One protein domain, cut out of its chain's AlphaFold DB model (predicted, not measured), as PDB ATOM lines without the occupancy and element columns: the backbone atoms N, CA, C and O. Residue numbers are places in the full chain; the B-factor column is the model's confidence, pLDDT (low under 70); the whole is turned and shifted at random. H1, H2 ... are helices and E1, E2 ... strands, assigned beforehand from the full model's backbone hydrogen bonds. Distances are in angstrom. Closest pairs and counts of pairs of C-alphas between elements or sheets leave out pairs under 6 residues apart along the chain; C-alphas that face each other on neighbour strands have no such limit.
ATOM      1  N   TYR A 107     121.125  -4.125 -16.973       90.56
ATOM      2  CA  TYR A 107     120.229  -4.158 -15.829       90.56
ATOM      3  C   TYR A 107     119.938  -2.761 -15.286       90.56
ATOM      4  O   TYR A 107     120.771  -1.852 -15.332       90.56
ATOM      5  N   VAL A 108     118.719  -2.610 -14.776       95.00
ATOM      6  CA  VAL A 108     118.305  -1.516 -13.904       95.00
ATOM      7  C   VAL A 108     117.752  -2.145 -12.628       95.00
ATOM      8  O   VAL A 108     116.652  -2.706 -12.628       95.00
ATOM      9  N   THR A 109     118.522  -2.063 -11.552       94.19
ATOM     10  CA  THR A 109     118.314  -2.780 -10.294       94.19
ATOM     11  C   THR A 109     117.772  -1.853  -9.200       94.19
ATOM     12  O   THR A 109     118.215  -0.717  -9.043       94.19
ATOM     13  N   ASN A 110     116.761  -2.329  -8.462       96.12
ATOM     14  CA  ASN A 110     116.096  -1.660  -7.331       96.12
ATOM     15  C   ASN A 110     115.800  -0.169  -7.583       96.12
ATOM     16  O   ASN A 110     116.406   0.740  -7.008       96.12
ATOM     17  N   TYR A 111     114.859   0.083  -8.484       97.94
ATOM     18  CA  TYR A 111     114.656   1.393  -9.088       97.94
ATOM     19  C   TYR A 111     113.414   2.118  -8.572       97.94
ATOM     20  O   TYR A 111     112.364   1.528  -8.320       97.94
ATOM     21  N   THR A 112     113.515   3.442  -8.503       98.62
ATOM     22  CA  THR A 112     112.377   4.361  -8.443       98.62
ATOM     23  C   THR A 112     112.438   5.290  -9.647       98.62
ATOM     24  O   THR A 112     113.370   6.079  -9.790       98.62
ATOM     25  N   ILE A 113     111.442   5.211 -10.524       98.81
ATOM     26  CA  ILE A 113     111.357   6.022 -11.738       98.81
ATOM     27  C   ILE A 113     110.130   6.923 -11.639       98.81
ATOM     28  O   ILE A 113     109.015   6.448 -11.445       98.81
ATOM     29  N   ASN A 114     110.327   8.229 -11.786       98.62
ATOM     30  CA  ASN A 114     109.263   9.223 -11.870       98.62
ATOM     31  C   ASN A 114     109.342   9.905 -13.232       98.62
ATOM     32  O   ASN A 114     110.187  10.775 -13.439       98.62
ATOM     33  N   ALA A 115     108.479   9.507 -14.158       98.38
ATOM     34  CA  ALA A 115     108.407  10.075 -15.497       98.38
ATOM     35  C   ALA A 115     106.946  10.108 -15.954       98.38
ATOM     36  O   ALA A 115     106.092   9.416 -15.412       98.38
ATOM     37  N   LYS A 116     106.620  10.871 -16.990       97.69
ATOM     38  CA  LYS A 116     105.296  10.749 -17.614       97.69
ATOM     39  C   LYS A 116     105.137   9.375 -18.274       97.69
ATOM     40  O   LYS A 116     104.093   8.734 -18.148       97.69
ATOM     41  N   LYS A 117     106.183   8.946 -18.978       97.94
ATOM     42  CA  LYS A 117     106.278   7.663 -19.667       97.94
ATOM     43  C   LYS A 117     107.713   7.156 -19.600       97.94
ATOM     44  O   LYS A 117     108.640   7.933 -19.800       97.94
ATOM     45  N   THR A 118     107.875   5.858 -19.383       98.62
ATOM     46  CA  THR A 118     109.141   5.136 -19.510       98.62
ATOM     47  C   THR A 118     109.026   4.115 -20.638       98.62
ATOM     48  O   THR A 118     108.078   3.326 -20.677       98.62
ATOM     49  N   GLU A 119     109.980   4.133 -21.564       98.00
ATOM     50  CA  GLU A 119     110.139   3.143 -22.630       98.00
ATOM     51  C   GLU A 119     111.483   2.436 -22.486       98.00
ATOM     52  O   GLU A 119     112.511   3.095 -22.343       98.00
ATOM     53  N   ALA A 120     111.494   1.110 -22.562       96.25
ATOM     54  CA  ALA A 120     112.714   0.327 -22.478       96.25
ATOM     55  C   ALA A 120     112.820  -0.720 -23.587       96.25
ATOM     56  O   ALA A 120     111.830  -1.368 -23.937       96.25
ATOM     57  N   ILE A 121     114.028  -0.875 -24.134       93.25
ATOM     58  CA  ILE A 121     114.331  -1.848 -25.189       93.25
ATOM     59  C   ILE A 121     115.538  -2.685 -24.778       93.25
ATOM     60  O   ILE A 121     116.620  -2.137 -24.572       93.25
ATOM     61  N   ASP A 122     115.331  -4.000 -24.712       91.06
ATOM     62  CA  ASP A 122     116.327  -5.013 -24.341       91.06
ATOM     63  C   ASP A 122     117.023  -4.781 -22.990       91.06
ATOM     64  O   ASP A 122     118.200  -5.097 -22.831       91.06
ATOM     65  N   VAL A 123     116.288  -4.234 -22.015       92.19
ATOM     66  CA  VAL A 123     116.777  -3.962 -20.652       92.19
ATOM     67  C   VAL A 123     116.062  -4.859 -19.646       92.19
ATOM     68  O   VAL A 123     114.839  -5.033 -19.709       92.19
ATOM     69  N   ILE A 124     116.815  -5.390 -18.687       92.81
ATOM     70  CA  ILE A 124     116.287  -6.167 -17.570       92.81
ATOM     71  C   ILE A 124     116.088  -5.243 -16.369       92.81
ATOM     72  O   ILE A 124     117.015  -4.611 -15.878       92.81
ATOM     73  N   PHE A 125     114.864  -5.172 -15.864       95.50
ATOM     74  CA  PHE A 125     114.542  -4.438 -14.648       95.50
ATOM     75  C   PHE A 125     114.468  -5.405 -13.475       95.50
ATOM     76  O   PHE A 125     113.541  -6.215 -13.395       95.50
ATOM     77  N   GLN A 126     115.420  -5.297 -12.556       93.69
ATOM     78  CA  GLN A 126     115.555  -6.176 -11.403       93.69
ATOM     79  C   GLN A 126     115.053  -5.503 -10.119       93.69
ATOM     80  O   GLN A 126     115.287  -4.325  -9.859       93.69
ATOM     81  N   SER A 127     114.346  -6.273  -9.301       93.50
ATOM     82  CA  SER A 127     113.945  -5.914  -7.947       93.50
ATOM     83  C   SER A 127     114.275  -7.071  -7.014       93.50
ATOM     84  O   SER A 127     113.706  -8.157  -7.132       93.50
ATOM     85  N   THR A 128     115.215  -6.847  -6.107       90.00
ATOM     86  CA  THR A 128     115.744  -7.835  -5.150       90.00
ATOM     87  C   THR A 128     115.749  -7.287  -3.725       90.00
ATOM     88  O   THR A 128     115.647  -8.055  -2.765       90.00
ATOM     89  N   ASN A 129     115.783  -5.959  -3.578       89.50
ATOM     90  CA  ASN A 129     115.829  -5.257  -2.304       89.50
ATOM     91  C   ASN A 129     114.649  -4.283  -2.154       89.50
ATOM     92  O   ASN A 129     114.753  -3.081  -2.406       89.50
ATOM     93  N   GLY A 130     113.504  -4.809  -1.721       89.25
ATOM     94  CA  GLY A 130     112.301  -4.025  -1.474       89.25
ATOM     95  C   GLY A 130     111.467  -3.776  -2.730       89.25
ATOM     96  O   GLY A 130     111.496  -4.525  -3.704       89.25
ATOM     97  N   ARG A 131     110.647  -2.724  -2.686       94.19
ATOM     98  CA  ARG A 131     109.720  -2.382  -3.768       94.19
ATOM     99  C   ARG A 131     110.368  -1.419  -4.758       94.19
ATOM    100  O   ARG A 131     110.630  -0.274  -4.399       94.19
ATOM    101  N   SER A 132     110.520  -1.853  -6.005       97.94
ATOM    102  CA  SER A 132     110.768  -0.966  -7.144       97.94
ATOM    103  C   SER A 132     109.470  -0.272  -7.568       97.94
ATOM    104  O   SER A 132     108.391  -0.872  -7.541       97.94
ATOM    105  N   ILE A 133     109.557   1.001  -7.953       98.69
ATOM    106  CA  ILE A 133     108.394   1.846  -8.258       98.69
ATOM    107  C   ILE A 133     108.590   2.535  -9.608       98.69
ATOM    108  O   ILE A 133     109.617   3.170  -9.842       98.69
ATOM    109  N   VAL A 134     107.575   2.488 -10.471       98.81
ATOM    110  CA  VAL A 134     107.488   3.332 -11.670       98.81
ATOM    111  C   VAL A 134     106.238   4.190 -11.584       98.81
ATOM    112  O   VAL A 134     105.125   3.679 -11.615       98.81
ATOM    113  N   ASN A 135     106.405   5.501 -11.488       98.75
ATOM    114  CA  ASN A 135     105.327   6.471 -11.614       98.75
ATOM    115  C   ASN A 135     105.269   6.939 -13.068       98.75
ATOM    116  O   ASN A 135     106.280   7.432 -13.566       98.75
ATOM    117  N   GLY A 136     104.111   6.759 -13.717       98.44
ATOM    118  CA  GLY A 136     103.907   6.968 -15.155       98.44
ATOM    119  C   GLY A 136     103.652   5.679 -15.939       98.44
ATOM    120  O   GLY A 136     103.719   4.576 -15.398       98.44
ATOM    121  N   ASP A 137     103.362   5.820 -17.235       98.75
ATOM    122  CA  ASP A 137     103.191   4.667 -18.129       98.75
ATOM    123  C   ASP A 137     104.534   3.954 -18.337       98.75
ATOM    124  O   ASP A 137     105.528   4.593 -18.682       98.75
ATOM    125  N   PHE A 138     104.572   2.630 -18.203       98.75
ATOM    126  CA  PHE A 138     105.794   1.835 -18.318       98.75
ATOM    127  C   PHE A 138     105.700   0.832 -19.465       98.75
ATOM    128  O   PHE A 138     104.803  -0.007 -19.498       98.75
ATOM    129  N   ASN A 139     106.618   0.920 -20.426       98.50
ATOM    130  CA  ASN A 139     106.600   0.102 -21.633       98.50
ATOM    131  C   ASN A 139     107.953  -0.578 -21.815       98.50
ATOM    132  O   ASN A 139     108.955   0.109 -21.992       98.50
ATOM    133  N   ILE A 140     107.975  -1.905 -21.818       97.06
ATOM    134  CA  ILE A 140     109.186  -2.691 -22.072       97.06
ATOM    135  C   ILE A 140     109.019  -3.519 -23.344       97.06
ATOM    136  O   ILE A 140     107.920  -3.984 -23.659       97.06
ATOM    137  N   LYS A 141     110.099  -3.692 -24.102       93.38
ATOM    138  CA  LYS A 141     110.064  -4.476 -25.335       93.38
ATOM    139  C   LYS A 141     111.371  -5.204 -25.614       93.38
ATOM    140  O   LYS A 141     112.445  -4.615 -25.514       93.38
ATOM    141  N   GLY A 142     111.280  -6.473 -25.997       90.31
ATOM    142  CA  GLY A 142     112.394  -7.189 -26.614       90.31
ATOM    143  C   GLY A 142     112.524  -6.876 -28.106       90.31
ATOM    144  O   GLY A 142     111.521  -6.725 -28.807       90.31
ATOM    145  N   SER A 143     113.748  -6.801 -28.622       87.81
ATOM    146  CA  SER A 143     114.032  -6.823 -30.065       87.81
ATOM    147  C   SER A 143     113.901  -8.225 -30.662       87.81
ATOM    148  O   SER A 143     113.737  -8.380 -31.874       87.81
ATOM    149  N   SER A 144     113.935  -9.247 -29.808       82.25
ATOM    150  CA  SER A 144     113.738 -10.646 -30.157       82.25
ATOM    151  C   SER A 144     112.726 -11.298 -29.218       82.25
ATOM    152  O   SER A 144     112.469 -10.806 -28.121       82.25
ATOM    153  N   ALA A 145     112.104 -12.389 -29.675       79.38
ATOM    154  CA  ALA A 145     111.225 -13.174 -28.817       79.38
ATOM    155  C   ALA A 145     112.028 -13.725 -27.625       79.38
ATOM    156  O   ALA A 145     113.178 -14.123 -27.826       79.38
ATOM    157  N   PRO A 146     111.435 -13.791 -26.423       73.00
ATOM    158  CA  PRO A 146     112.133 -14.302 -25.255       73.00
ATOM    159  C   PRO A 146     112.585 -15.743 -25.513       73.00
ATOM    160  O   PRO A 146     111.784 -16.597 -25.909       73.00
ATOM    161  N   THR A 147     113.877 -16.002 -25.320       65.38
ATOM    162  CA  THR A 147     114.429 -17.355 -25.416       65.38
ATOM    163  C   THR A 147     113.945 -18.175 -24.221       65.38
ATOM    164  O   THR A 147     113.950 -17.715 -23.081       65.38
ATOM    165  N   GLU A 148     113.500 -19.402 -24.478       57.41
ATOM    166  CA  GLU A 148     113.144 -20.367 -23.436       57.41
ATOM    167  C   GLU A 148     114.445 -20.895 -22.777       57.41
ATOM    168  O   GLU A 148     115.122 -21.747 -23.356       57.41
ATOM    169  N   GLY A 149     114.830 -20.364 -21.605       56.66
ATOM    170  CA  GLY A 149     115.985 -20.821 -20.801       56.66
ATOM    171  C   GLY A 149     116.990 -19.731 -20.390       56.66
ATOM    172  O   GLY A 149     117.115 -18.739 -21.091       56.66
ATOM    173  N   VAL A 150     117.666 -19.971 -19.248       55.97
ATOM    174  CA  VAL A 150     118.761 -19.232 -18.561       55.97
ATOM    175  C   VAL A 150     118.572 -17.718 -18.378       55.97
ATOM    176  O   VAL A 150     118.556 -16.954 -19.331       55.97
ATOM    177  N   LEU A 151     118.462 -17.290 -17.111       57.88
ATOM    178  CA  LEU A 151     118.282 -15.886 -16.704       57.88
ATOM    179  C   LEU A 151     119.371 -14.955 -17.250       57.88
ATOM    180  O   LEU A 151     119.068 -13.834 -17.649       57.88
ATOM    181  N   ASP A 152     120.602 -15.452 -17.319       54.16
ATOM    182  CA  ASP A 152     121.764 -14.674 -17.752       54.16
ATOM    183  C   ASP A 152     121.799 -14.466 -19.278       54.16
ATOM    184  O   ASP A 152     122.390 -13.499 -19.755       54.16
ATOM    185  N   ASP A 153     121.080 -15.305 -20.036       57.16
ATOM    186  CA  ASP A 153     121.028 -15.292 -21.504       57.16
ATOM    187  C   ASP A 153     119.785 -14.558 -22.050       57.16
ATOM    188  O   ASP A 153     119.433 -14.694 -23.231       57.16
ATOM    189  N   ILE A 154     119.065 -13.806 -21.208       64.94
ATOM    190  CA  ILE A 154     117.859 -13.084 -21.625       64.94
ATOM    191  C   ILE A 154     118.241 -11.940 -22.581       64.94
ATOM    192  O   ILE A 154     118.606 -10.841 -22.184       64.94
ATOM    193  N   LYS A 155     118.065 -12.185 -23.883       66.06
ATOM    194  CA  LYS A 155     118.308 -11.215 -24.975       66.06
ATOM    195  C   LYS A 155     117.118 -10.288 -25.260       66.06
ATOM    196  O   LYS A 155     116.998  -9.751 -26.361       66.06
ATOM    197  N   SER A 156     116.188 -10.178 -24.316       78.56
ATOM    198  CA  SER A 156     114.944  -9.413 -24.441       78.56
ATOM    199  C   SER A 156     114.756  -8.504 -23.231       78.56
ATOM    200  O   SER A 156     115.385  -8.709 -22.199       78.56
ATOM    201  N   SER A 157     113.827  -7.549 -23.295       90.19
ATOM    202  CA  SER A 157     113.433  -6.852 -22.067       90.19
ATOM    203  C   SER A 157     112.845  -7.831 -21.050       90.19
ATOM    204  O   SER A 157     112.141  -8.780 -21.419       90.19
ATOM    205  N   ALA A 158     113.100  -7.588 -19.768       92.31
ATOM    206  CA  ALA A 158     112.543  -8.418 -18.713       92.31
ATOM    207  C   ALA A 158     112.228  -7.659 -17.426       92.31
ATOM    208  O   ALA A 158     112.820  -6.623 -17.138       92.31
ATOM    209  N   ILE A 159     111.298  -8.215 -16.649       94.31
ATOM    210  CA  ILE A 159     111.096  -7.885 -15.237       94.31
ATOM    211  C   ILE A 159     111.550  -9.086 -14.411       94.31
ATOM    212  O   ILE A 159     111.075 -10.199 -14.630       94.31
ATOM    213  N   LEU A 160     112.429  -8.831 -13.453       91.31
ATOM    214  CA  LEU A 160     113.064  -9.799 -12.569       91.31
ATOM    215  C   LEU A 160     112.702  -9.446 -11.129       91.31
ATOM    216  O   LEU A 160     113.146  -8.422 -10.619       91.31
ATOM    217  N   ILE A 161     111.915 -10.295 -10.468       91.12
ATOM    218  CA  ILE A 161     111.617 -10.160  -9.039       91.12
ATOM    219  C   ILE A 161     112.301 -11.282  -8.256       91.12
ATOM    220  O   ILE A 161     112.000 -12.451  -8.485       91.12
ATOM    221  N   GLY A 162     113.185 -10.950  -7.320       86.88
ATOM    222  CA  GLY A 162     113.763 -11.902  -6.368       86.88
ATOM    223  C   GLY A 162     113.035 -11.865  -5.022       86.88
ATOM    224  O   GLY A 162     113.164 -10.887  -4.297       86.88
ATOM    225  N   ASP A 163     112.308 -12.922  -4.662       77.75
ATOM    226  CA  ASP A 163     111.592 -13.089  -3.384       77.75
ATOM    227  C   ASP A 163     111.871 -14.472  -2.764       77.75
ATOM    228  O   ASP A 163     111.126 -15.450  -2.914       77.75
ATOM    229  N   GLY A 164     113.010 -14.570  -2.085       71.00
ATOM    230  CA  GLY A 164     113.558 -15.801  -1.524       71.00
ATOM    231  C   GLY A 164     115.049 -15.655  -1.233       71.00
ATOM    232  O   GLY A 164     115.671 -14.693  -1.664       71.00
ATOM    233  N   TYR A 165     115.635 -16.590  -0.478       66.50
ATOM    234  CA  TYR A 165     117.072 -16.567  -0.143       66.50
ATOM    235  C   TYR A 165     117.559 -15.260   0.524       66.50
ATOM    236  O   TYR A 165     118.720 -14.895   0.416       66.50
ATOM    237  N   GLY A 166     116.671 -14.560   1.241       70.19
ATOM    238  CA  GLY A 166     116.964 -13.266   1.871       70.19
ATOM    239  C   GLY A 166     116.574 -12.043   1.029       70.19
ATOM    240  O   GLY A 166     116.537 -10.945   1.578       70.19
ATOM    241  N   LEU A 167     116.210 -12.234  -0.242       80.19
ATOM    242  CA  LEU A 167     115.706 -11.191  -1.142       80.19
ATOM    243  C   LEU A 167     114.209 -10.941  -0.925       80.19
ATOM    244  O   LEU A 167     113.470 -11.865  -0.575       80.19
ATOM    245  N   GLN A 168     113.773  -9.697  -1.135       85.44
ATOM    246  CA  GLN A 168     112.383  -9.250  -0.950       85.44
ATOM    247  C   GLN A 168     111.997  -8.203  -2.002       85.44
ATOM    248  O   GLN A 168     111.699  -7.053  -1.681       85.44
ATOM    249  N   GLY A 169     112.050  -8.591  -3.270       90.88
ATOM    250  CA  GLY A 169     111.701  -7.761  -4.414       90.88
ATOM    251  C   GLY A 169     110.195  -7.644  -4.644       90.88
ATOM    252  O   GLY A 169     109.435  -8.576  -4.397       90.88
ATOM    253  N   SER A 170     109.753  -6.506  -5.173       94.12
ATOM    254  CA  SER A 170     108.409  -6.330  -5.746       94.12
ATOM    255  C   SER A 170     108.381  -5.137  -6.701       94.12
ATOM    256  O   SER A 170     109.235  -4.257  -6.626       94.12
ATOM    257  N   LEU A 171     107.387  -5.071  -7.585       97.19
ATOM    258  CA  LEU A 171     107.196  -3.968  -8.526       97.19
ATOM    259  C   LEU A 171     105.809  -3.340  -8.369       97.19
ATOM    260  O   LEU A 171     104.788  -4.026  -8.425       97.19
ATOM    261  N   GLU A 172     105.778  -2.016  -8.262       98.44
ATOM    262  CA  GLU A 172     104.569  -1.206  -8.384       98.44
ATOM    263  C   GLU A 172     104.681  -0.244  -9.573       98.44
ATOM    264  O   GLU A 172     105.641   0.517  -9.683       98.44
ATOM    265  N   VAL A 173     103.682  -0.253 -10.457       98.75
ATOM    266  CA  VAL A 173     103.564   0.690 -11.577       98.75
ATOM    267  C   VAL A 173     102.335   1.566 -11.364       98.75
ATOM    268  O   VAL A 173     101.204   1.091 -11.427       98.75
ATOM    269  N   ASN A 174     102.547   2.858 -11.139       98.62
ATOM    270  CA  ASN A 174     101.523   3.892 -11.010       98.62
ATOM    271  C   ASN A 174     101.198   4.509 -12.376       98.62
ATOM    272  O   ASN A 174     101.469   5.684 -12.633       98.62
ATOM    273  N   GLY A 175     100.641   3.675 -13.254       98.50
ATOM    274  CA  GLY A 175     100.292   3.987 -14.639       98.50
ATOM    275  C   GLY A 175      99.918   2.721 -15.412       98.50
ATOM    276  O   GLY A 175      99.734   1.651 -14.821       98.50
ATOM    277  N   ASN A 176      99.808   2.824 -16.738       98.75
ATOM    278  CA  ASN A 176      99.623   1.642 -17.576       98.75
ATOM    279  C   ASN A 176     100.944   0.895 -17.756       98.75
ATOM    280  O   ASN A 176     102.012   1.502 -17.811       98.75
ATOM    281  N   PHE A 177     100.859  -0.421 -17.920       98.81
ATOM    282  CA  PHE A 177     102.009  -1.262 -18.220       98.81
ATOM    283  C   PHE A 177     101.836  -1.949 -19.571       98.81
ATOM    284  O   PHE A 177     100.811  -2.588 -19.819       98.81
ATOM    285  N   THR A 178     102.843  -1.846 -20.433       98.56
ATOM    286  CA  THR A 178     102.899  -2.577 -21.701       98.56
ATOM    287  C   THR A 178     104.165  -3.417 -21.756       98.56
ATOM    288  O   THR A 178     105.253  -2.910 -21.488       98.56
ATOM    289  N   ALA A 179     104.041  -4.677 -22.157       97.25
ATOM    290  CA  ALA A 179     105.189  -5.531 -22.435       97.25
ATOM    291  C   ALA A 179     104.982  -6.311 -23.737       97.25
ATOM    292  O   ALA A 179     103.921  -6.894 -23.958       97.25
ATOM    293  N   ASP A 180     105.995  -6.332 -24.597       95.69
ATOM    294  CA  ASP A 180     105.986  -7.129 -25.826       95.69
ATOM    295  C   ASP A 180     107.309  -7.865 -25.987       95.69
ATOM    296  O   ASP A 180     108.371  -7.298 -25.719       95.69
ATOM    297  N   GLN A 181     107.252  -9.127 -26.415       92.94
ATOM    298  CA  GLN A 181     108.449  -9.956 -26.601       92.94
ATOM    299  C   GLN A 181     109.368  -9.917 -25.367       92.94
ATOM    300  O   GLN A 181     110.568  -9.708 -25.489       92.94
ATOM    301  N   SER A 182     108.790 -10.022 -24.171       91.81
ATOM    302  CA  SER A 182     109.501  -9.821 -22.908       91.81
ATOM    303  C   SER A 182     109.343 -11.026 -21.984       91.81
ATOM    304  O   SER A 182     108.427 -11.837 -22.142       91.81
ATOM    305  N   THR A 183     110.208 -11.131 -20.982       90.81
ATOM    306  CA  THR A 183     110.066 -12.129 -19.914       90.81
ATOM    307  C   THR A 183     109.736 -11.434 -18.607       90.81
ATOM    308  O   THR A 183     110.447 -10.535 -18.176       90.81
ATOM    309  N   LEU A 184     108.668 -11.850 -17.942       92.50
ATOM    310  CA  LEU A 184     108.410 -11.469 -16.563       92.50
ATOM    311  C   LEU A 184     108.665 -12.690 -15.710       92.50
ATOM    312  O   LEU A 184     108.080 -13.747 -15.959       92.50
ATOM    313  N   PHE A 185     109.522 -12.560 -14.710       86.56
ATOM    314  CA  PHE A 185     109.858 -13.693 -13.880       86.56
ATOM    315  C   PHE A 185     109.992 -13.346 -12.406       86.56
ATOM    316  O   PHE A 185     110.381 -12.244 -12.021       86.56
ATOM    317  N   THR A 186     109.669 -14.337 -11.584       85.25
ATOM    318  CA  THR A 186     109.816 -14.289 -10.130       85.25
ATOM    319  C   THR A 186     110.728 -15.431  -9.704       85.25
ATOM    320  O   THR A 186     110.432 -16.573 -10.041       85.25
ATOM    321  N   VAL A 187     111.802 -15.171  -8.969       77.31
ATOM    322  CA  VAL A 187     112.669 -16.198  -8.374       77.31
ATOM    323  C   VAL A 187     112.439 -16.234  -6.875       77.31
ATOM    324  O   VAL A 187     112.501 -15.204  -6.217       77.31
ATOM    325  N   GLY A 188     112.223 -17.433  -6.336       64.62
ATOM    326  CA  GLY A 188     112.148 -17.678  -4.900       64.62
ATOM    327  C   GLY A 188     110.812 -18.268  -4.437       64.62
ATOM    328  O   GLY A 188     109.855 -18.403  -5.196       64.62
ATOM    329  N   GLY A 189     110.795 -18.758  -3.195       57.19
ATOM    330  CA  GLY A 189     109.805 -19.734  -2.719       57.19
ATOM    331  C   GLY A 189     108.477 -19.159  -2.222       57.19
ATOM    332  O   GLY A 189     107.564 -19.926  -1.907       57.19
ATOM    333  N   ASN A 190     108.329 -17.838  -2.113       66.56
ATOM    334  CA  ASN A 190     107.132 -17.252  -1.519       66.56
ATOM    335  C   ASN A 190     106.053 -16.952  -2.574       66.56
ATOM    336  O   ASN A 190     105.768 -15.830  -2.984       66.56
ATOM    337  N   LYS A 191     105.358 -18.029  -2.938       69.44
ATOM    338  CA  LYS A 191     104.230 -18.048  -3.881       69.44
ATOM    339  C   LYS A 191     102.925 -17.487  -3.303       69.44
ATOM    340  O   LYS A 191     101.851 -17.713  -3.856       69.44
ATOM    341  N   SER A 192     102.974 -16.820  -2.149       62.72
ATOM    342  CA  SER A 192     101.781 -16.283  -1.481       62.72
ATOM    343  C   SER A 192     101.563 -14.789  -1.729       62.72
ATOM    344  O   SER A 192     100.495 -14.265  -1.407       62.72
ATOM    345  N   GLN A 193     102.549 -14.109  -2.315       69.75
ATOM    346  CA  GLN A 193     102.530 -12.668  -2.520       69.75
ATOM    347  C   GLN A 193     102.269 -12.299  -3.980       69.75
ATOM    348  O   GLN A 193     102.660 -12.998  -4.908       69.75
ATOM    349  N   ASN A 194     101.568 -11.180  -4.162       80.25
ATOM    350  CA  ASN A 194     101.400 -10.543  -5.459       80.25
ATOM    351  C   ASN A 194     102.564  -9.576  -5.671       80.25
ATOM    352  O   ASN A 194     102.559  -8.473  -5.121       80.25
ATOM    353  N   HIS A 195     103.543 -10.017  -6.447       86.56
ATOM    354  CA  HIS A 195     104.823  -9.332  -6.604       86.56
ATOM    355  C   HIS A 195     104.799  -8.161  -7.566       86.56
ATOM    356  O   HIS A 195     105.661  -7.290  -7.483       86.56
ATOM    357  N   ILE A 196     103.825  -8.134  -8.474       95.56
ATOM    358  CA  ILE A 196     103.731  -7.103  -9.500       95.56
ATOM    359  C   ILE A 196     102.335  -6.490  -9.476       95.56
ATOM    360  O   ILE A 196     101.333  -7.131  -9.812       95.56
ATOM    361  N   GLN A 197     102.275  -5.221  -9.091       97.62
ATOM    362  CA  GLN A 197     101.046  -4.450  -8.998       97.62
ATOM    363  C   GLN A 197     101.046  -3.313 -10.017       97.62
ATOM    364  O   GLN A 197     101.863  -2.400  -9.951       97.62
ATOM    365  N   ILE A 198     100.079  -3.341 -10.930       98.62
ATOM    366  CA  ILE A 198      99.851  -2.291 -11.920       98.62
ATOM    367  C   ILE A 198      98.610  -1.491 -11.504       98.62
ATOM    368  O   ILE A 198      97.486  -1.998 -11.521       98.62
ATOM    369  N   ASN A 199      98.791  -0.225 -11.151       98.50
ATOM    370  CA  ASN A 199      97.721   0.724 -10.829       98.50
ATOM    371  C   ASN A 199      97.210   1.420 -12.107       98.50
ATOM    372  O   ASN A 199      97.105   2.640 -12.181       98.50
ATOM    373  N   GLY A 200      96.912   0.603 -13.120       98.38
ATOM    374  CA  GLY A 200      96.367   0.984 -14.420       98.38
ATOM    375  C   GLY A 200      95.994  -0.264 -15.221       98.38
ATOM    376  O   GLY A 200      95.739  -1.326 -14.633       98.38
ATOM    377  N   LYS A 201      95.973  -0.155 -16.553       98.44
ATOM    378  CA  LYS A 201      95.773  -1.294 -17.459       98.44
ATOM    379  C   LYS A 201      97.103  -1.973 -17.789       98.44
ATOM    380  O   LYS A 201      98.097  -1.295 -18.042       98.44
ATOM    381  N   ALA A 202      97.105  -3.303 -17.860       98.56
ATOM    382  CA  ALA A 202      98.242  -4.082 -18.349       98.56
ATOM    383  C   ALA A 202      97.962  -4.649 -19.754       98.56
ATOM    384  O   ALA A 202      96.986  -5.373 -19.950       98.56
ATOM    385  N   ASN A 203      98.810  -4.340 -20.736       98.31
ATOM    386  CA  ASN A 203      98.740  -4.898 -22.089       98.31
ATOM    387  C   ASN A 203     100.025  -5.679 -22.382       98.31
ATOM    388  O   ASN A 203     101.071  -5.084 -22.624       98.31
ATOM    389  N   ILE A 204      99.960  -7.007 -22.345       98.00
ATOM    390  CA  ILE A 204     101.141  -7.863 -22.491       98.00
ATOM    391  C   ILE A 204     100.911  -8.862 -23.624       98.00
ATOM    392  O   ILE A 204      99.878  -9.538 -23.657       98.00
ATOM    393  N   THR A 205     101.864  -8.954 -24.548       96.00
ATOM    394  CA  THR A 205     101.804  -9.844 -25.719       96.00
ATOM    395  C   THR A 205     103.146 -10.508 -25.992       96.00
ATOM    396  O   THR A 205     104.201  -9.967 -25.665       96.00
ATOM    397  N   ASN A 206     103.123 -11.678 -26.631       93.56
ATOM    398  CA  ASN A 206     104.311 -12.416 -27.079       93.56
ATOM    399  C   ASN A 206     105.360 -12.633 -25.978       93.56
ATOM    400  O   ASN A 206     106.554 -12.706 -26.261       93.56
ATOM    401  N   SER A 207     104.918 -12.682 -24.725       93.12
ATOM    402  CA  SER A 207     105.774 -12.659 -23.546       93.12
ATOM    403  C   SER A 207     105.659 -13.960 -22.754       93.12
ATOM    404  O   SER A 207     104.721 -14.748 -22.932       93.12
ATOM    405  N   ASN A 208     106.634 -14.196 -21.882       91.56
ATOM    406  CA  ASN A 208     106.677 -15.369 -21.017       91.56
ATOM    407  C   ASN A 208     106.580 -14.971 -19.539       91.56
ATOM    408  O   ASN A 208     107.311 -14.091 -19.088       91.56
ATOM    409  N   PHE A 209     105.709 -15.645 -18.791       92.12
ATOM    410  CA  PHE A 209     105.588 -15.524 -17.339       92.12
ATOM    411  C   PHE A 209     106.262 -16.729 -16.680       92.12
ATOM    412  O   PHE A 209     105.709 -17.830 -16.691       92.12
ATOM    413  N   SER A 210     107.462 -16.540 -16.138       89.62
ATOM    414  CA  SER A 210     108.291 -17.626 -15.603       89.62
ATOM    415  C   SER A 210     108.348 -17.597 -14.080       89.62
ATOM    416  O   SER A 210     108.575 -16.553 -13.469       89.62
ATOM    417  N   ILE A 211     108.158 -18.750 -13.448       87.62
ATOM    418  CA  ILE A 211     108.234 -18.889 -11.989       87.62
ATOM    419  C   ILE A 211     109.458 -19.724 -11.629       87.62
ATOM    420  O   ILE A 211     109.625 -20.838 -12.121       87.62
ATOM    421  N   GLY A 212     110.298 -19.194 -10.752       83.38
ATOM    422  CA  GLY A 212     111.412 -19.908 -10.157       83.38
ATOM    423  C   GLY A 212     110.915 -20.931  -9.146       83.38
ATOM    424  O   GLY A 212     110.145 -20.616  -8.238       83.38
ATOM    425  N   ALA A 213     111.370 -22.161  -9.314       79.38
ATOM    426  CA  ALA A 213     111.168 -23.270  -8.404       79.38
ATOM    427  C   ALA A 213     112.529 -23.790  -7.932       79.38
ATOM    428  O   ALA A 213     113.557 -23.622  -8.583       79.38
ATOM    429  N   THR A 214     112.530 -24.448  -6.781       73.12
ATOM    430  CA  THR A 214     113.751 -25.034  -6.200       73.12
ATOM    431  C   THR A 214     113.871 -26.530  -6.486       73.12
ATOM    432  O   THR A 214     114.935 -27.119  -6.312       73.12
ATOM    433  N   SER A 215     112.776 -27.168  -6.913       75.94
ATOM    434  CA  SER A 215     112.708 -28.598  -7.217       75.94
ATOM    435  C   SER A 215     111.457 -28.942  -8.030       75.94
ATOM    436  O   SER A 215     110.497 -28.170  -8.063       75.94
ATOM    437  N   PHE A 216     111.427 -30.144  -8.619       80.06
ATOM    438  CA  PHE A 216     110.234 -30.678  -9.290       80.06
ATOM    439  C   PHE A 216     109.046 -30.891  -8.332       80.06
ATOM    440  O   PHE A 216     107.890 -30.825  -8.747       80.06
ATOM    441  N   GLY A 217     109.317 -31.087  -7.035       75.56
ATOM    442  CA  GLY A 217     108.284 -31.204  -6.003       75.56
ATOM    443  C   GLY A 217     107.548 -29.892  -5.708       75.56
ATOM    444  O   GLY A 217     106.445 -29.919  -5.167       75.56
ATOM    445  N   ASP A 218     108.125 -28.754  -6.100       78.31
ATOM    446  CA  ASP A 218     107.581 -27.415  -5.875       78.31
ATOM    447  C   ASP A 218     107.035 -26.793  -7.176       78.31
ATOM    448  O   ASP A 218     107.162 -25.597  -7.425       78.31
ATOM    449  N   LEU A 219     106.428 -27.601  -8.047       86.75
ATOM    450  CA  LEU A 219     105.845 -27.121  -9.311       86.75
ATOM    451  C   LEU A 219     104.331 -26.929  -9.254       86.75
ATOM    452  O   LEU A 219     103.754 -26.294 -10.128       86.75
ATOM    453  N   ALA A 220     103.655 -27.464  -8.240       89.25
ATOM    454  CA  ALA A 220     102.209 -27.320  -8.139       89.25
ATOM    455  C   ALA A 220     101.819 -25.857  -7.867       89.25
ATOM    456  O   ALA A 220     102.249 -25.254  -6.883       89.25
ATOM    457  N   LEU A 221     100.955 -25.307  -8.721       89.50
ATOM    458  CA  LEU A 221     100.404 -23.960  -8.597       89.50
ATOM    459  C   LEU A 221      98.883 -24.023  -8.685       89.50
ATOM    460  O   LEU A 221      98.313 -24.532  -9.650       89.50
ATOM    461  N   ASN A 222      98.214 -23.470  -7.678       89.88
ATOM    462  CA  ASN A 222      96.760 -23.389  -7.633       89.88
ATOM    463  C   ASN A 222      96.335 -21.926  -7.545       89.88
ATOM    464  O   ASN A 222      96.396 -21.335  -6.468       89.88
ATOM    465  N   ASN A 223      95.896 -21.361  -8.674       89.50
ATOM    466  CA  ASN A 223      95.502 -19.955  -8.783       89.50
ATOM    467  C   ASN A 223      96.562 -19.001  -8.208       89.50
ATOM    468  O   ASN A 223      96.229 -18.044  -7.507       89.50
ATOM    469  N   TYR A 224      97.839 -19.279  -8.488       91.50
ATOM    470  CA  TYR A 224      98.938 -18.420  -8.066       91.50
ATOM    471  C   TYR A 224      98.787 -17.050  -8.721       91.50
ATOM    472  O   TYR A 224      98.690 -16.962  -9.944       91.50
ATOM    473  N   VAL A 225      98.741 -15.995  -7.911       93.19
ATOM    474  CA  VAL A 225      98.615 -14.619  -8.394       93.19
ATOM    475  C   VAL A 225      99.993 -14.139  -8.830       93.19
ATOM    476  O   VAL A 225     100.810 -13.791  -7.988       93.19
ATOM    477  N   PHE A 226     100.237 -14.108 -10.138       93.06
ATOM    478  CA  PHE A 226     101.511 -13.632 -10.679       93.06
ATOM    479  C   PHE A 226     101.576 -12.098 -10.699       93.06
ATOM    480  O   PHE A 226     102.598 -11.499 -10.377       93.06
ATOM    481  N   MET A 227     100.472 -11.460 -11.094       95.38
ATOM    482  CA  MET A 227     100.362 -10.009 -11.249       95.38
ATOM    483  C   MET A 227      98.913  -9.563 -11.044       95.38
ATOM    484  O   MET A 227      97.971 -10.297 -11.363       95.38
ATOM    485  N   SER A 228      98.716  -8.325 -10.597       97.56
ATOM    486  CA  SER A 228      97.415  -7.644 -10.622       97.56
ATOM    487  C   SER A 228      97.460  -6.353 -11.431       97.56
ATOM    488  O   SER A 228      98.438  -5.614 -11.327       97.56
ATOM    489  N   ALA A 229      96.376  -6.032 -12.134       98.44
ATOM    490  CA  ALA A 229      96.213  -4.770 -12.851       98.44
ATOM    491  C   ALA A 229      94.861  -4.135 -12.524       98.44
ATOM    492  O   ALA A 229      93.824  -4.716 -12.826       98.44
ATOM    493  N   SER A 230      94.847  -2.953 -11.905       98.12
ATOM    494  CA  SER A 230      93.626  -2.337 -11.357       98.12
ATOM    495  C   SER A 230      92.522  -2.079 -12.393       98.12
ATOM    496  O   SER A 230      91.345  -2.156 -12.041       98.12
ATOM    497  N   GLU A 231      92.886  -1.865 -13.663       98.06
ATOM    498  CA  GLU A 231      91.955  -1.691 -14.791       98.06
ATOM    499  C   GLU A 231      91.866  -2.933 -15.701       98.06
ATOM    500  O   GLU A 231      91.230  -2.904 -16.756       98.06
ATOM    501  N   GLY A 232      92.479  -4.046 -15.289       97.88
ATOM    502  CA  GLY A 232      92.461  -5.319 -16.002       97.88
ATOM    503  C   GLY A 232      93.564  -5.478 -17.054       97.88
ATOM    504  O   GLY A 232      94.516  -4.699 -17.139       97.88
ATOM    505  N   PHE A 233      93.426  -6.544 -17.845       98.56
ATOM    506  CA  PHE A 233      94.399  -6.990 -18.844       98.56
ATOM    507  C   PHE A 233      93.839  -6.873 -20.271       98.56
ATOM    508  O   PHE A 233      92.626  -6.737 -20.458       98.56
ATOM    509  N   ASN A 234      94.697  -6.956 -21.291       97.69
ATOM    510  CA  ASN A 234      94.262  -7.193 -22.672       97.69
ATOM    511  C   ASN A 234      93.494  -8.524 -22.804       97.69
ATOM    512  O   ASN A 234      93.789  -9.494 -22.108       97.69
ATOM    513  N   GLU A 235      92.502  -8.572 -23.700       95.62
ATOM    514  CA  GLU A 235      91.583  -9.720 -23.839       95.62
ATOM    515  C   GLU A 235      92.302 -11.035 -24.170       95.62
ATOM    516  O   GLU A 235      91.889 -12.109 -23.735       95.62
ATOM    517  N   ASP A 236      93.391 -10.956 -24.926       95.81
ATOM    518  CA  ASP A 236      94.167 -12.089 -25.409       95.81
ATOM    519  C   ASP A 236      95.332 -12.479 -24.485       95.81
ATOM    520  O   ASP A 236      96.088 -13.379 -24.845       95.81
ATOM    521  N   ILE A 237      95.456 -11.878 -23.291       97.19
ATOM    522  CA  ILE A 237      96.574 -12.078 -22.345       97.19
ATOM    523  C   ILE A 237      96.923 -13.555 -22.101       97.19
ATOM    524  O   ILE A 237      98.093 -13.896 -21.953       97.19
ATOM    525  N   THR A 238      95.937 -14.456 -22.083       96.75
ATOM    526  CA  THR A 238      96.156 -15.890 -21.828       96.75
ATOM    527  C   THR A 238      96.578 -16.683 -23.066       96.75
ATOM    528  O   THR A 238      97.034 -17.812 -22.920       96.75
ATOM    529  N   ASN A 239      96.380 -16.134 -24.268       95.25
ATOM    530  CA  ASN A 239      96.605 -16.814 -25.548       95.25
ATOM    531  C   ASN A 239      97.815 -16.257 -26.305       95.25
ATOM    532  O   ASN A 239      98.467 -17.003 -27.033       95.25
ATOM    533  N   SER A 240      98.115 -14.964 -26.159       94.25
ATOM    534  CA  SER A 240      99.291 -14.333 -26.767       94.25
ATOM    535  C   SER A 240     100.558 -14.483 -25.930       94.25
ATOM    536  O   SER A 240     101.627 -14.068 -26.370       94.25
ATOM    537  N   ASN A 241     100.464 -15.102 -24.751       94.88
ATOM    538  CA  ASN A 241     101.573 -15.296 -23.826       94.88
ATOM    539  C   ASN A 241     101.625 -16.738 -23.320       94.88
ATOM    540  O   ASN A 241     100.673 -17.507 -23.473       94.88
ATOM    541  N   LYS A 242     102.742 -17.093 -22.691       92.44
ATOM    542  CA  LYS A 242     102.966 -18.416 -22.100       92.44
ATOM    543  C   LYS A 242     103.295 -18.297 -20.616       92.44
ATOM    544  O   LYS A 242     103.802 -17.273 -20.169       92.44
ATOM    545  N   ALA A 243     103.004 -19.357 -19.867       92.38
ATOM    546  CA  ALA A 243     103.518 -19.549 -18.517       92.38
ATOM    547  C   ALA A 243     104.574 -20.655 -18.541       92.38
ATOM    548  O   ALA A 243     104.351 -21.694 -19.167       92.38
ATOM    549  N   SER A 244     105.684 -20.451 -17.841       89.94
ATOM    550  CA  SER A 244     106.748 -21.444 -17.698       89.94
ATOM    551  C   SER A 244     107.288 -21.499 -16.265       89.94
ATOM    552  O   SER A 244     106.809 -20.799 -15.367       89.94
ATOM    553  N   ALA A 245     108.271 -22.365 -16.036       88.19
ATOM    554  CA  ALA A 245     109.016 -22.425 -14.790       88.19
ATOM    555  C   ALA A 245     110.499 -22.588 -15.079       88.19
ATOM    556  O   ALA A 245     110.883 -23.175 -16.089       88.19
ATOM    557  N   ASN A 246     111.318 -22.130 -14.146       85.25
ATOM    558  CA  ASN A 246     112.735 -22.439 -14.120       85.25
ATOM    559  C   ASN A 246     113.094 -23.125 -12.802       85.25
ATOM    560  O   ASN A 246     112.471 -22.860 -11.776       85.25
ATOM    561  N   ILE A 247     114.078 -24.020 -12.839       81.62
ATOM    562  CA  ILE A 247     114.709 -24.553 -11.632       81.62
ATOM    563  C   ILE A 247     116.129 -24.020 -11.566       81.62
ATOM    564  O   ILE A 247     116.899 -24.187 -12.517       81.62
ATOM    565  N   SER A 248     116.461 -23.420 -10.426       77.00
ATOM    566  CA  SER A 248     117.819 -22.980 -10.133       77.00
ATOM    567  C   SER A 248     118.547 -23.997  -9.265       77.00
ATOM    568  O   SER A 248     117.986 -24.497  -8.288       77.00
ATOM    569  N   LYS A 249     119.808 -24.287  -9.586       74.62
ATOM    570  CA  LYS A 249     120.702 -25.078  -8.726       74.62
ATOM    571  C   LYS A 249     122.009 -24.334  -8.455       74.62
ATOM    572  O   LYS A 249     122.644 -23.770  -9.344       74.62
ATOM    573  N   ASN A 250     122.451 -24.386  -7.211       74.31
ATOM    574  CA  ASN A 250     123.727 -23.806  -6.828       74.31
ATOM    575  C   ASN A 250     124.856 -24.817  -7.106       74.31
ATOM    576  O   ASN A 250     124.751 -25.983  -6.714       74.31
ATOM    577  N   PHE A 251     125.932 -24.373  -7.755       78.25
ATOM    578  CA  PHE A 251     127.180 -25.119  -7.920       78.25
ATOM    579  C   PHE A 251     127.664 -25.789  -6.627       78.25
ATOM    580  O   PHE A 251     128.017 -26.970  -6.643       78.25
ATOM    581  N   GLU A 252     127.628 -25.082  -5.497       80.69
ATOM    582  CA  GLU A 252     128.118 -25.597  -4.217       80.69
ATOM    583  C   GLU A 252     127.381 -26.877  -3.810       80.69
ATOM    584  O   GLU A 252     127.991 -27.828  -3.320       80.69
ATOM    585  N   SER A 253     126.073 -26.939  -4.089       74.19
ATOM    586  CA  SER A 253     125.243 -28.120  -3.819       74.19
ATOM    587  C   SER A 253     125.580 -29.321  -4.709       74.19
ATOM    588  O   SER A 253     125.287 -30.455  -4.338       74.19
ATOM    589  N   ILE A 254     126.211 -29.079  -5.860       73.81
ATOM    590  CA  ILE A 254     126.565 -30.094  -6.858       73.81
ATOM    591  C   ILE A 254     127.959 -30.665  -6.586       73.81
ATOM    592  O   ILE A 254     128.159 -31.876  -6.669       73.81
ATOM    593  N   VAL A 255     128.940 -29.812  -6.282       77.56
ATOM    594  CA  VAL A 255     130.353 -30.225  -6.163       77.56
ATOM    595  C   VAL A 255     130.878 -30.285  -4.725       77.56
ATOM    596  O   VAL A 255     131.975 -30.813  -4.491       77.56
ATOM    597  N   GLY A 256     130.132 -29.723  -3.768       80.94
ATOM    598  CA  GLY A 256     130.535 -29.597  -2.367       80.94
ATOM    599  C   GLY A 256     131.735 -28.672  -2.136       80.94
ATOM    600  O   GLY A 256     132.509 -28.922  -1.216       80.94
ATOM    601  N   MET A 257     131.935 -27.664  -2.988       86.31
ATOM    602  CA  MET A 257     132.944 -26.609  -2.823       86.31
ATOM    603  C   MET A 257     132.249 -25.261  -2.803       86.31
ATOM    604  O   MET A 257     131.307 -25.078  -3.570       86.31
ATOM    605  N   SER A 258     132.721 -24.339  -1.971       86.94
ATOM    606  CA  SER A 258     132.180 -22.983  -1.947       86.94
ATOM    607  C   SER A 258     132.721 -22.128  -3.093       86.94
ATOM    608  O   SER A 258     133.820 -22.379  -3.595       86.94
ATOM    609  N   ASN A 259     132.004 -21.075  -3.475       83.69
ATOM    610  CA  ASN A 259     132.523 -20.069  -4.409       83.69
ATOM    611  C   ASN A 259     133.829 -19.422  -3.902       83.69
ATOM    612  O   ASN A 259     134.763 -19.196  -4.673       83.69
ATOM    613  N   LYS A 260     133.959 -19.249  -2.582       87.50
ATOM    614  CA  LYS A 260     135.192 -18.777  -1.934       87.50
ATOM    615  C   LYS A 260     136.373 -19.724  -2.127       87.50
ATOM    616  O   LYS A 260     137.496 -19.255  -2.287       87.50
ATOM    617  N   ASP A 261     136.144 -21.040  -2.148       89.75
ATOM    618  CA  ASP A 261     137.209 -22.011  -2.444       89.75
ATOM    619  C   ASP A 261     137.750 -21.831  -3.870       89.75
ATOM    620  O   ASP A 261     138.938 -22.050  -4.120       89.75
ATOM    621  N   LEU A 262     136.884 -21.400  -4.794       89.31
ATOM    622  CA  LEU A 262     137.233 -21.094  -6.180       89.31
ATOM    623  C   LEU A 262     137.893 -19.717  -6.354       89.31
ATOM    624  O   LEU A 262     138.397 -19.433  -7.438       89.31
ATOM    625  N   GLY A 263     137.917 -18.878  -5.314       87.25
ATOM    626  CA  GLY A 263     138.339 -17.481  -5.430       87.25
ATOM    627  C   GLY A 263     137.382 -16.648  -6.285       87.25
ATOM    628  O   GLY A 263     137.846 -15.793  -7.030       87.25
ATOM    629  N   LEU A 264     136.080 -16.952  -6.230       84.25
ATOM    630  CA  LEU A 264     135.025 -16.179  -6.882       84.25
ATOM    631  C   LEU A 264     134.283 -15.340  -5.844       84.25
ATOM    632  O   LEU A 264     133.886 -15.854  -4.794       84.25
ATOM    633  N   ASP A 265     134.041 -14.077  -6.183       75.12
ATOM    634  CA  ASP A 265     133.286 -13.141  -5.342       75.12
ATOM    635  C   ASP A 265     131.770 -13.204  -5.599       75.12
ATOM    636  O   ASP A 265     130.987 -12.540  -4.927       75.12
ATOM    637  N   TYR A 266     131.342 -14.055  -6.535       74.19
ATOM    638  CA  TYR A 266     129.947 -14.293  -6.898       74.19
ATOM    639  C   TYR A 266     129.553 -15.758  -6.684       74.19
ATOM    640  O   TYR A 266     130.401 -16.655  -6.658       74.19
ATOM    641  N   GLU A 267     128.260 -16.024  -6.499       74.38
ATOM    642  CA  GLU A 267     127.744 -17.393  -6.476       74.38
ATOM    643  C   GLU A 267     127.588 -17.930  -7.902       74.38
ATOM    644  O   GLU A 267     127.060 -17.255  -8.784       74.38
ATOM    645  N   VAL A 268     127.988 -19.183  -8.129       73.25
ATOM    646  CA  VAL A 268     127.743 -19.862  -9.407       73.25
ATOM    647  C   VAL A 268     126.378 -20.545  -9.332       73.25
ATOM    648  O   VAL A 268     126.239 -21.693  -8.893       73.25
ATOM    649  N   VAL A 269     125.347 -19.811  -9.737       74.50
ATOM    650  CA  VAL A 269     123.965 -20.295  -9.820       74.50
ATOM    651  C   VAL A 269     123.527 -20.244 -11.271       74.50
ATOM    652  O   VAL A 269     123.728 -19.252 -11.956       74.50
ATOM    653  N   ARG A 270     122.885 -21.313 -11.739       76.50
ATOM    654  CA  ARG A 270     122.197 -21.306 -13.031       76.50
ATOM    655  C   ARG A 270     120.711 -21.508 -12.809       76.50
ATOM    656  O   ARG A 270     120.278 -22.035 -11.790       76.50
ATOM    657  N   ALA A 271     119.909 -21.051 -13.751       77.88
ATOM    658  CA  ALA A 271     118.482 -21.319 -13.779       77.88
ATOM    659  C   ALA A 271     118.167 -21.927 -15.136       77.88
ATOM    660  O   ALA A 271     118.551 -21.374 -16.161       77.88
ATOM    661  N   MET A 272     117.488 -23.065 -15.174       79.81
ATOM    662  CA  MET A 272     117.106 -23.694 -16.436       79.81
ATOM    663  C   MET A 272     115.599 -23.753 -16.574       79.81
ATOM    664  O   MET A 272     114.902 -24.115 -15.631       79.81
ATOM    665  N   ASP A 273     115.113 -23.421 -17.770       81.81
ATOM    666  CA  ASP A 273     113.715 -23.630 -18.127       81.81
ATOM    667  C   ASP A 273     113.400 -25.127 -18.143       81.81
ATOM    668  O   ASP A 273     114.142 -25.933 -18.709       81.81
ATOM    669  N   ILE A 274     112.284 -25.481 -17.517       86.69
ATOM    670  CA  ILE A 274     111.806 -26.857 -17.360       86.69
ATOM    671  C   ILE A 274     110.465 -27.065 -18.066       86.69
ATOM    672  O   ILE A 274     109.666 -27.902 -17.647       86.69
ATOM    673  N   LYS A 275     110.200 -26.312 -19.141       87.44
ATOM    674  CA  LYS A 275     108.975 -26.393 -19.957       87.44
ATOM    675  C   LYS A 275     108.516 -27.816 -20.288       87.44
ATOM    676  O   LYS A 275     107.318 -28.076 -20.303       87.44
ATOM    677  N   ASP A 276     109.449 -28.745 -20.504       90.50
ATOM    678  CA  ASP A 276     109.128 -30.125 -20.874       90.50
ATOM    679  C   ASP A 276     108.539 -30.918 -19.696       90.50
ATOM    680  O   ASP A 276     107.910 -31.951 -19.905       90.50
ATOM    681  N   PHE A 277     108.678 -30.430 -18.463       91.06
ATOM    682  CA  PHE A 277     108.240 -31.081 -17.226       91.06
ATOM    683  C   PHE A 277     106.983 -30.464 -16.612       91.06
ATOM    684  O   PHE A 277     106.508 -30.957 -15.591       91.06
ATOM    685  N   ILE A 278     106.429 -29.404 -17.202       92.44
ATOM    686  CA  ILE A 278     105.278 -28.681 -16.651       92.44
ATOM    687  C   ILE A 278     104.113 -28.593 -17.632       92.44
ATOM    688  O   ILE A 278     104.267 -28.684 -18.847       92.44
ATOM    689  N   GLU A 279     102.927 -28.374 -17.078       94.75
ATOM    690  CA  GLU A 279     101.727 -27.969 -17.802       94.75
ATOM    691  C   GLU A 279     101.063 -26.816 -17.044       94.75
ATOM    692  O   GLU A 279     100.217 -27.020 -16.171       94.75
ATOM    693  N   TYR A 280     101.465 -25.585 -17.364       94.44
ATOM    694  CA  TYR A 280     100.882 -24.376 -16.787       94.44
ATOM    695  C   TYR A 280      99.860 -23.728 -17.710       94.44
ATOM    696  O   TYR A 280      99.961 -23.765 -18.937       94.44
ATOM    697  N   LYS A 281      98.859 -23.104 -17.092       96.00
ATOM    698  CA  LYS A 281      97.789 -22.368 -17.759       96.00
ATOM    699  C   LYS A 281      97.665 -20.982 -17.157       96.00
ATOM    700  O   LYS A 281      97.595 -20.831 -15.935       96.00
ATOM    701  N   LEU A 282      97.580 -19.996 -18.042       96.94
ATOM    702  CA  LEU A 282      97.218 -18.631 -17.696       96.94
ATOM    703  C   LEU A 282      95.698 -18.510 -17.615       96.94
ATOM    704  O   LEU A 282      94.961 -19.074 -18.424       96.94
ATOM    705  N   SER A 283      95.229 -17.743 -16.643       97.19
ATOM    706  CA  SER A 283      93.828 -17.337 -16.530       97.19
ATOM    707  C   SER A 283      93.740 -15.964 -15.880       97.19
ATOM    708  O   SER A 283      94.699 -15.507 -15.262       97.19
ATOM    709  N   THR A 284      92.597 -15.298 -16.009       97.06
ATOM    710  CA  THR A 284      92.346 -14.027 -15.327       97.06
ATOM    711  C   THR A 284      91.121 -14.127 -14.434       97.06
ATOM    712  O   THR A 284      90.139 -14.800 -14.760       97.06
ATOM    713  N   LYS A 285      91.178 -13.470 -13.276       96.19
ATOM    714  CA  LYS A 285      90.048 -13.357 -12.349       96.19
ATOM    715  C   LYS A 285      90.221 -12.130 -11.466       96.19
ATOM    716  O   LYS A 285      91.305 -11.930 -10.933       96.19
ATOM    717  N   ASP A 286      89.163 -11.341 -11.287       95.06
ATOM    718  CA  ASP A 286      89.145 -10.181 -10.383       95.06
ATOM    719  C   ASP A 286      90.374  -9.271 -10.563       95.06
ATOM    720  O   ASP A 286      91.059  -8.936  -9.595       95.06
ATOM    721  N   ASN A 287      90.690  -8.919 -11.818       96.81
ATOM    722  CA  ASN A 287      91.835  -8.070 -12.170       96.81
ATOM    723  C   ASN A 287      93.215  -8.643 -11.784       96.81
ATOM    724  O   ASN A 287      94.201  -7.913 -11.658       96.81
ATOM    725  N   LYS A 288      93.312  -9.969 -11.650       97.19
ATOM    726  CA  LYS A 288      94.557 -10.714 -11.424       97.19
ATOM    727  C   LYS A 288      94.849 -11.660 -12.578       97.19
ATOM    728  O   LYS A 288      93.929 -12.288 -13.106       97.19
ATOM    729  N   LEU A 289      96.128 -11.782 -12.920       96.88
ATOM    730  CA  LEU A 289      96.666 -12.818 -13.790       96.88
ATOM    731  C   LEU A 289      97.110 -13.989 -12.916       96.88
ATOM    732  O   LEU A 289      97.926 -13.832 -12.003       96.88
ATOM    733  N   LEU A 290      96.536 -15.153 -13.189       95.62
ATOM    734  CA  LEU A 290      96.721 -16.361 -12.409       95.62
ATOM    735  C   LEU A 290      97.461 -17.417 -13.223       95.62
ATOM    736  O   LEU A 290      97.124 -17.651 -14.387       95.62
ATOM    737  N   ILE A 291      98.387 -18.117 -12.575       93.94
ATOM    738  CA  ILE A 291      99.014 -19.327 -13.107       93.94
ATOM    739  C   ILE A 291      98.517 -20.525 -12.301       93.94
ATOM    740  O   ILE A 291      98.521 -20.525 -11.068       93.94
ATOM    741  N   SER A 292      98.046 -21.545 -13.011       94.56
ATOM    742  CA  SER A 292      97.645 -22.824 -12.425       94.56
ATOM    743  C   SER A 292      98.219 -23.983 -13.219       94.56
ATOM    744  O   SER A 292      98.380 -23.884 -14.435       94.56
ATOM    745  N   GLY A 293      98.467 -25.094 -12.542       94.38
ATOM    746  CA  GLY A 293      99.008 -26.297 -13.152       94.38
ATOM    747  C   GLY A 293     100.054 -26.941 -12.261       94.38
ATOM    748  O   GLY A 293     100.038 -26.777 -11.039       94.38
ATOM    749  N   GLY A 294     100.949 -27.700 -12.872       91.94
ATOM    750  CA  GLY A 294     101.963 -28.425 -12.131       91.94
ATOM    751  C   GLY A 294     102.912 -29.181 -13.032       91.94
ATOM    752  O   GLY A 294     102.938 -28.983 -14.248       91.94
ATOM    753  N   ALA A 295     103.651 -30.082 -12.396       91.38
ATOM    754  CA  ALA A 295     104.403 -31.112 -13.078       91.38
ATOM    755  C   ALA A 295     103.498 -31.943 -14.006       91.38
ATOM    756  O   ALA A 295     102.369 -32.290 -13.648       91.38
ATOM    757  N   ASN A 296     104.007 -32.272 -15.190       91.38
ATOM    758  CA  ASN A 296     103.407 -33.235 -16.110       91.38
ATOM    759  C   ASN A 296     104.087 -34.607 -15.947       91.38
ATOM    760  O   ASN A 296     105.089 -34.717 -15.257       91.38
ATOM    761  N   LYS A 297     103.605 -35.653 -16.627       88.56
ATOM    762  CA  LYS A 297     104.137 -37.032 -16.507       88.56
ATOM    763  C   LYS A 297     105.644 -37.203 -16.781       88.56
ATOM    764  O   LYS A 297     106.197 -38.253 -16.476       88.56
ATOM    765  N   ASN A 298     106.309 -36.233 -17.410       89.88
ATOM    766  CA  ASN A 298     107.736 -36.332 -17.710       89.88
ATOM    767  C   ASN A 298     108.594 -36.229 -16.441       89.88
ATOM    768  O   ASN A 298     109.731 -36.689 -16.468       89.88
ATOM    769  N   VAL A 299     108.059 -35.709 -15.327       85.31
ATOM    770  CA  VAL A 299     108.756 -35.767 -14.028       85.31
ATOM    771  C   VAL A 299     108.892 -37.189 -13.484       85.31
ATOM    772  O   VAL A 299     109.721 -37.425 -12.617       85.31
ATOM    773  N   ASP A 300     108.128 -38.146 -14.010       82.19
ATOM    774  CA  ASP A 300     108.261 -39.560 -13.647       82.19
ATOM    775  C   ASP A 300     109.271 -40.284 -14.562       82.19
ATOM    776  O   ASP A 300     109.552 -41.472 -14.398       82.19
ATOM    777  N   ASN A 301     109.823 -39.585 -15.564       87.19
ATOM    778  CA  ASN A 301     110.795 -40.134 -16.497       87.19
ATOM    779  C   ASN A 301     112.223 -39.781 -16.066       87.19
ATOM    780  O   ASN A 301     112.800 -38.781 -16.504       87.19
ATOM    781  N   ASN A 302     112.827 -40.665 -15.272       84.44
ATOM    782  CA  ASN A 302     114.198 -40.511 -14.777       84.44
ATOM    783  C   ASN A 302     115.234 -40.281 -15.887       84.44
ATOM    784  O   ASN A 302     116.202 -39.560 -15.666       84.44
TER     785      ASN A 302
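Overview. This is residues 107 to 302 of the 383 residues of the protein "Vacuolating cytotoxin" of Campylobacter coli (UniProt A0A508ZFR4). The chain is wound in stacked turns, a solenoid with three walls of short parallel strands: E1, E3, E5, E8, E11 and E13 make one wall, the first part of E2 and E4 with E6, E9 and E12 the second, the rest of E2 and E4 with E7 and E10 the third. The hairpin of E15 and E16 covers the end of the stack beside E12, while E13 and E14 run out to H1 and the loop of residues 256 to 268. The printed part has 196 residues with sixteen named strands and two named helices, in the order E1 to E13, H1, E14 to E16, H2. The class is mostly strand, in one mixed, branched, twisted sheet; the whole is compact, with a radius of gyration of the C-alphas of 16.6 A and spans of 49 by 40 by 31 A.

Arrangement. Begin at E1, residues 107 to 109, parallel to E3, residues 123 to 127, with N 108 and O 124 2.8 A apart. On the other side of E3 find E5, residues 158 to 164, parallel, with N 125 and O 158 at 2.8 A. E8, residues 183 to 187, is parallel to E5, with N 159 and O 183 at 2.9 A; E11, residues 208 to 213, is parallel to E8, with N 184 and O 208 at 2.9 A; E13, residues 242 to 250, is parallel to E11, with N 209 and O 242 at 2.9 A. E2, residues 111 to 121, bends by 123 degrees at residue 114, and E4, residues 129 to 141, parallel to it, by 106 degrees at residue 136; N 113 and O 133 are 2.8 A apart. On the other side of E4, look for E6, residues 167 to 174, and E7, residues 177 to 180, both parallel to it, with N 132 and O 170 at 2.8 A and N 140 and O 178 at 2.9 A. E5 and E6 form a hairpin. E9, residues 196 to 198, is parallel to E6, and E12, residues 221 to 229, to E9, with N 173 and O 197 at 2.9 A and N 198 and O 228 at 2.8 A. E10, residues 202 to 205, is parallel to E7, with N 203 and O 177 at 2.8 A. E16, residues 288 to 295, is antiparallel to E12, with N 224 and O 291 at 2.9 A, and forms a hairpin with E15, residues 278 to 285. E14, residues 269 to 273, is antiparallel to E13, with N 247 and O 272 at 2.9 A. H1, residues 251 to 255, and H2, residues 297 to 300, are only just not on the sheet, each with 4 pairs of C-alphas within 10 A. In H1 every O i to N i+4 pair is within hydrogen-bond range; H2 is too short for one.

Along the chain. Find C-alpha 107 at (120.229, -4.158, -15.829), where E1 begins. E4 runs 23.8 A from C-alpha 129 at (115.829, -5.257, -2.304); E13 measures 26.3 A. H2 ends at C-alpha 300, (108.261, -39.560, -13.647).

Size, cuts and confidence. The printed part has no cut, and its farthest C-alphas, those of Lys 116 and Asn 302, are 52.1 A apart. The long links are E4 to E5, E12 to E13 and H1 to E14. The model's pLDDT is under 70 at residues 147 to 155, 165 and 188 to 193.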